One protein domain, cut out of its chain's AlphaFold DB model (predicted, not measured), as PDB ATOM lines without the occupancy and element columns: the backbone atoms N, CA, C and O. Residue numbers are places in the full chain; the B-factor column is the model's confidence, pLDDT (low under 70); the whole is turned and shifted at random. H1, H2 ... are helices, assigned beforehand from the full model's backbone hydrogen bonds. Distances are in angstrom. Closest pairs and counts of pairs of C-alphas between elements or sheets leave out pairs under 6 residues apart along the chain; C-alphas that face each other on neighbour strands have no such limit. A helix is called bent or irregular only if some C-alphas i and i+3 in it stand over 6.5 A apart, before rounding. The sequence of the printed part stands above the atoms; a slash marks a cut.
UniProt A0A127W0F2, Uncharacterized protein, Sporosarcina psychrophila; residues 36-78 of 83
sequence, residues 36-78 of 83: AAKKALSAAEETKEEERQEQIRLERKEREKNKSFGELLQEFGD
ATOM      1  N   ALA A  36       1.394  22.767 -63.118       90.50
ATOM      2  CA  ALA A  36       1.054  21.938 -61.968       90.50
ATOM      3  C   ALA A  36       1.659  22.501 -60.673       90.50
ATOM      4  O   ALA A  36       0.942  22.660 -59.686       90.50
ATOM      5  N   ALA A  37       2.934  22.900 -60.698       87.81
ATOM      6  CA  ALA A  37       3.601  23.533 -59.562       87.81
ATOM      7  C   ALA A  37       2.928  24.855 -59.161       87.81
ATOM      8  O   ALA A  37       2.693  25.091 -57.978       87.81
ATOM      9  N   LYS A  38       2.541  25.690 -60.138       85.56
ATOM     10  CA  LYS A  38       1.803  26.936 -59.878       85.56
ATOM     11  C   LYS A  38       0.462  26.676 -59.186       85.56
ATOM     12  O   LYS A  38       0.148  27.362 -58.221       85.56
ATOM     13  N   LYS A  39      -0.304  25.687 -59.659       86.38
ATOM     14  CA  LYS A  39      -1.586  25.300 -59.044       86.38
ATOM     15  C   LYS A  39      -1.406  24.749 -57.630       86.38
ATOM     16  O   LYS A  39      -2.210  25.048 -56.756       86.38
ATOM     17  N   ALA A  40      -0.363  23.953 -57.402       81.12
ATOM     18  CA  ALA A  40      -0.063  23.427 -56.076       81.12
ATOM     19  C   ALA A  40       0.306  24.547 -55.090       81.12
ATOM     20  O   ALA A  40      -0.132  24.520 -53.943       81.12
ATOM     21  N   LEU A  41       1.068  25.549 -55.544       78.44
ATOM     22  CA  LEU A  41       1.435  26.692 -54.713       78.44
ATOM     23  C   LEU A  41       0.224  27.578 -54.394       78.44
ATOM     24  O   LEU A  41       0.037  27.924 -53.233       78.44
ATOM     25  N   SER A  42      -0.627  27.876 -55.383       78.69
ATOM     26  CA  SER A  42      -1.840  28.674 -55.152       78.69
ATOM     27  C   SER A  42      -2.816  27.970 -54.212       78.69
ATOM     28  O   SER A  42      -3.326  28.591 -53.289       78.69
ATOM     29  N   ALA A  43      -3.009  26.658 -54.378       80.25
ATOM     30  CA  ALA A  43      -3.856  25.880 -53.477       80.25
ATOM     31  C   ALA A  43      -3.326  25.897 -52.031       80.25
ATOM     32  O   ALA A  43      -4.106  26.005 -51.094       80.25
ATOM     33  N   ALA A  44      -2.004  25.837 -51.837       74.06
ATOM     34  CA  ALA A  44      -1.401  25.888 -50.505       74.06
ATOM     35  C   ALA A  44      -1.483  27.276 -49.837       74.06
ATOM     36  O   ALA A  44      -1.392  27.375 -48.610       74.06
ATOM     37  N   GLU A  45      -1.592  28.348 -50.623       71.31
ATOM     38  CA  GLU A  45      -1.811  29.707 -50.119       71.31
ATOM     39  C   GLU A  45      -3.280  29.915 -49.734       71.31
ATOM     40  O   GLU A  45      -3.552  30.341 -48.610       71.31
ATOM     41  N   GLU A  46      -4.214  29.506 -50.597       72.56
ATOM     42  CA  GLU A  46      -5.659  29.572 -50.343       72.56
ATOM     43  C   GLU A  46      -6.043  28.815 -49.064       72.56
ATOM     44  O   GLU A  46      -6.704  29.376 -48.189       72.56
ATOM     45  N   THR A  47      -5.532  27.593 -48.866       74.25
ATOM     46  CA  THR A  47      -5.839  26.805 -47.658       74.25
ATOM     47  C   THR A  47      -5.381  27.498 -46.373       74.25
ATOM     48  O   THR A  47      -6.073  27.462 -45.360       74.25
ATOM     49  N   LYS A  48      -4.224  28.173 -46.394       75.81
ATOM     50  CA  LYS A  48      -3.707  28.883 -45.209       75.81
ATOM     51  C   LYS A  48      -4.515  30.133 -44.890       75.81
ATOM     52  O   LYS A  48      -4.635  30.510 -43.723       75.81
ATOM     53  N   GLU A  49      -5.018  30.816 -45.912       72.44
ATOM     54  CA  GLU A  49      -5.870  31.986 -45.724       72.44
ATOM     55  C   GLU A  49      -7.245  31.590 -45.188       72.44
ATOM     56  O   GLU A  49      -7.737  32.235 -44.259       72.44
ATOM     57  N   GLU A  50      -7.824  30.501 -45.692       72.69
ATOM     58  CA  GLU A  50      -9.082  29.946 -45.192       72.69
ATOM     59  C   GLU A  50      -8.970  29.530 -43.721       72.69
ATOM     60  O   GLU A  50      -9.766  29.987 -42.899       72.69
ATOM     61  N   GLU A  51      -7.924  28.787 -43.346       77.12
ATOM     62  CA  GLU A  51      -7.675  28.384 -41.955       77.12
ATOM     63  C   GLU A  51      -7.553  29.591 -41.011       77.12
ATOM     64  O   GLU A  51      -8.127  29.605 -39.918       77.12
ATOM     65  N   ARG A  52      -6.842  30.648 -41.430       78.06
ATOM     66  CA  ARG A  52      -6.726  31.882 -40.634       78.06
ATOM     67  C   ARG A  52      -8.068  32.586 -40.485       78.06
ATOM     68  O   ARG A  52      -8.393  33.061 -39.396       78.06
ATOM     69  N   GLN A  53      -8.854  32.670 -41.556       75.88
ATOM     70  CA  GLN A  53     -10.175  33.291 -41.497       75.88
ATOM     71  C   GLN A  53     -11.138  32.497 -40.612       75.88
ATOM     72  O   GLN A  53     -11.914  33.096 -39.864       75.88
ATOM     73  N   GLU A  54     -11.086  31.169 -40.656       79.06
ATOM     74  CA  GLU A  54     -11.890  30.310 -39.792       79.06
ATOM     75  C   GLU A  54     -11.511  30.471 -38.321       79.06
ATOM     76  O   GLU A  54     -12.403  30.668 -37.493       79.06
ATOM     77  N   GLN A  55     -10.216  30.509 -37.997       81.25
ATOM     78  CA  GLN A  55      -9.749  30.768 -36.632       81.25
ATOM     79  C   GLN A  55     -10.255  32.114 -36.103       81.25
ATOM     80  O   GLN A  55     -10.814  32.165 -35.010       81.25
ATOM     81  N   ILE A  56     -10.169  33.184 -36.901       82.38
ATOM     82  CA  ILE A  56     -10.671  34.510 -36.508       82.38
ATOM     83  C   ILE A  56     -12.191  34.484 -36.283       82.38
ATOM     84  O   ILE A  56     -12.698  35.104 -35.346       82.38
ATOM     85  N   ARG A  57     -12.955  33.773 -37.124       79.19
ATOM     86  CA  ARG A  57     -14.412  33.638 -36.945       79.19
ATOM     87  C   ARG A  57     -14.755  32.866 -35.674       79.19
ATOM     88  O   ARG A  57     -15.711  33.232 -34.992       79.19
ATOM     89  N   LEU A  58     -14.014  31.805 -35.372       78.38
ATOM     90  CA  LEU A  58     -14.212  31.009 -34.163       78.38
ATOM     91  C   LEU A  58     -13.844  31.806 -32.913       78.38
ATOM     92  O   LEU A  58     -14.639  31.852 -31.982       78.38
ATOM     93  N   GLU A  59     -12.716  32.514 -32.925       81.19
ATOM     94  CA  GLU A  59     -12.293  33.378 -31.823       81.19
ATOM     95  C   GLU A  59     -13.317  34.483 -31.550       81.19
ATOM     96  O   GLU A  59     -13.659  34.725 -30.398       81.19
ATOM     97  N   ARG A  60     -13.883  35.110 -32.590       79.88
ATOM     98  CA  ARG A  60     -14.968  36.092 -32.424       79.88
ATOM     99  C   ARG A  60     -16.208  35.478 -31.786       79.88
ATOM    100  O   ARG A  60     -16.731  36.052 -30.838       79.88
ATOM    101  N   LYS A  61     -16.642  34.301 -32.250       76.06
ATOM    102  CA  LYS A  61     -17.796  33.591 -31.674       76.06
ATOM    103  C   LYS A  61     -17.563  33.218 -30.215       76.06
ATOM    104  O   LYS A  61     -18.455  33.385 -29.392       76.06
ATOM    105  N   GLU A  62     -16.384  32.701 -29.890       73.69
ATOM    106  CA  GLU A  62     -16.042  32.333 -28.517       73.69
ATOM    107  C   GLU A  62     -15.880  33.567 -27.640       73.69
ATOM    108  O   GLU A  62     -16.341  33.562 -26.503       73.69
ATOM    109  N   ARG A  63     -15.312  34.653 -28.167       76.81
ATOM    110  CA  ARG A  63     -15.251  35.926 -27.459       76.81
ATOM    111  C   ARG A  63     -16.646  36.453 -27.189       76.81
ATOM    112  O   ARG A  63     -16.890  36.809 -26.058       76.81
ATOM    113  N   GLU A  64     -17.556  36.453 -28.160       70.12
ATOM    114  CA  GLU A  64     -18.957  36.873 -27.991       70.12
ATOM    115  C   GLU A  64     -19.722  36.019 -26.976       70.12
ATOM    116  O   GLU A  64     -20.436  36.566 -26.142       70.12
ATOM    117  N   LYS A  65     -19.550  34.691 -27.002       74.00
ATOM    118  CA  LYS A  65     -20.167  33.789 -26.016       74.00
ATOM    119  C   LYS A  65     -19.589  33.965 -24.615       74.00
ATOM    120  O   LYS A  65     -20.328  33.883 -23.641       74.00
ATOM    121  N   ASN A  66     -18.278  34.190 -24.526       69.44
ATOM    122  CA  ASN A  66     -17.565  34.404 -23.270       69.44
ATOM    123  C   ASN A  66     -17.452  35.893 -22.913       69.44
ATOM    124  O   ASN A  66     -16.737  36.227 -21.964       69.44
ATOM    125  N   LYS A  67     -18.138  36.793 -23.642       72.88
ATOM    126  CA  LYS A  67     -18.185  38.213 -23.290       72.88
ATOM    127  C   LYS A  67     -18.767  38.276 -21.893       72.88
ATOM    128  O   LYS A  67     -19.838  37.731 -21.615       72.88
ATOM    129  N   SER A  68     -18.030  38.921 -20.999       64.94
ATOM    130  CA  SER A  68     -18.511  39.097 -19.641       64.94
ATOM    131  C   SER A  68     -19.763  39.975 -19.669       64.94
ATOM    132  O   SER A  68     -19.887  40.885 -20.491       64.94
ATOM    133  N   PHE A  69     -20.695  39.718 -18.753       59.34
ATOM    134  CA  PHE A  69     -21.933  40.491 -18.632       59.34
ATOM    135  C   PHE A  69     -21.672  42.005 -18.531       59.34
ATOM    136  O   PHE A  69     -22.464  42.791 -19.034       59.34
ATOM    137  N   GLY A  70     -20.537  42.417 -17.951       63.09
ATOM    138  CA  GLY A  70     -20.128  43.820 -17.877       63.09
ATOM    139  C   GLY A  70     -19.822  44.453 -19.237       63.09
ATOM    140  O   GLY A  70     -20.218  45.589 -19.462       63.09
ATOM    141  N   GLU A  71     -19.192  43.727 -20.165       65.88
ATOM    142  CA  GLU A  71     -18.921  44.226 -21.523       65.88
ATOM    143  C   GLU A  71     -20.200  44.277 -22.367       65.88
ATOM    144  O   GLU A  71     -20.430  45.252 -23.076       65.88
ATOM    145  N   LEU A  72     -21.082  43.278 -22.228       70.06
ATOM    146  CA  LEU A  72     -22.415  43.311 -22.841       70.06
ATOM    147  C   LEU A  72     -23.253  44.473 -22.291       70.06
ATOM    148  O   LEU A  72     -23.932  45.160 -23.048       70.06
ATOM    149  N   LEU A  73     -23.186  44.738 -20.984       67.38
ATOM    150  CA  LEU A  73     -23.871  45.869 -20.359       67.38
ATOM    151  C   LEU A  73     -23.242  47.211 -20.755       67.38
ATOM    152  O   LEU A  73     -23.931  48.219 -20.769       67.38
ATOM    153  N   GLN A  74     -21.964  47.258 -21.115       70.19
ATOM    154  CA  GLN A  74     -21.341  48.481 -21.617       70.19
ATOM    155  C   GLN A  74     -21.684  48.732 -23.097       70.19
ATOM    156  O   GLN A  74     -21.934  49.871 -23.473       70.19
ATOM    157  N   GLU A  75     -21.770  47.677 -23.919       67.75
ATOM    158  CA  GLU A  75     -22.191  47.749 -25.330       67.75
ATOM    159  C   GLU A  75     -23.697  48.047 -25.487       67.75
ATOM    160  O   GLU A  75     -24.078  48.820 -26.363       67.75
ATOM    161  N   PHE A  76     -24.554  47.458 -24.644       69.50
ATOM    162  CA  PHE A  76     -26.018  47.552 -24.762       69.50
ATOM    163  C   PHE A  76     -26.705  48.322 -23.622       69.50
ATOM    164  O   PHE A  76     -27.851  48.752 -23.766       69.50
ATOM    165  N   GLY A  77     -26.047  48.525 -22.480       65.69
ATOM    166  CA  GLY A  77     -26.622  49.260 -21.344       65.69
ATOM    167  C   GLY A  77     -26.582  50.776 -21.519       65.69
ATOM    168  O   GLY A  77     -27.473  51.454 -21.014       65.69
ATOM    169  N   ASP A  78     -25.642  51.305 -22.311       62.25
ATOM    170  CA  ASP A  78     -25.627  52.729 -22.687       62.25
ATOM    171  C   ASP A  78     -26.680  53.049 -23.774       62.25
ATOM    172  O   ASP A  78     -27.091  54.194 -23.953       62.25
TER     173      ASP A  78
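This is residues 36 to 78 of the 83 residues of an uncharacterized protein of Sporosarcina psychrophila (UniProt A0A127W0F2). One long, nearly straight helix, H1, makes most of the length of the printed part, and beyond its far end a tight link leads to a short helix, H2, which turns off sharply like the foot of an L. The two are joined by a tight link, and no second layer packs along H1. The printed part has 43 residues with two named helices, H1 then H2, and no named strand; the class is all helix. The whole is extended, with a radius of gyration of the C-alphas of 17.8 A, and its C-alphas span 56 by 16 by 7 A, a rod.

H1, residues 36 to 65, stands free over residues 36 to 63. A tight link of 3 residues, 66 to 68, follows it. H2, residues 69 to 77, comes next, and H1 and H2 are apart, with no C-alpha of the one within 8 A of the other. The N-to-C direction of H1 has a z component of 0.82, and that of H2 has one of -0.51. Every O i to N i+4 pair is within hydrogen-bond range in H2, and 25 of 26 are in H1.

H1 has 30 residues and begins at C-alpha 36, at (1.054, 21.938, -61.968). It ends at C-alpha 65, at (-20.167, 33.789, -26.016), 43.4 A from its first C-alpha. H2 has 9 residues and measures 10.3 A from C-alpha 69 to C-alpha 77, which is at (-26.622, 49.260, -21.344). Neither helix is bent.

The two C-alphas farthest apart are those of Ala 36 and Asp 78, the first and last printed residues, at 56.6 A. The printed part has no cut. The mean pLDDT of the printed part is 74.7, and the residues under 70 are 66, 68 to 71, 73 and 75 to 78.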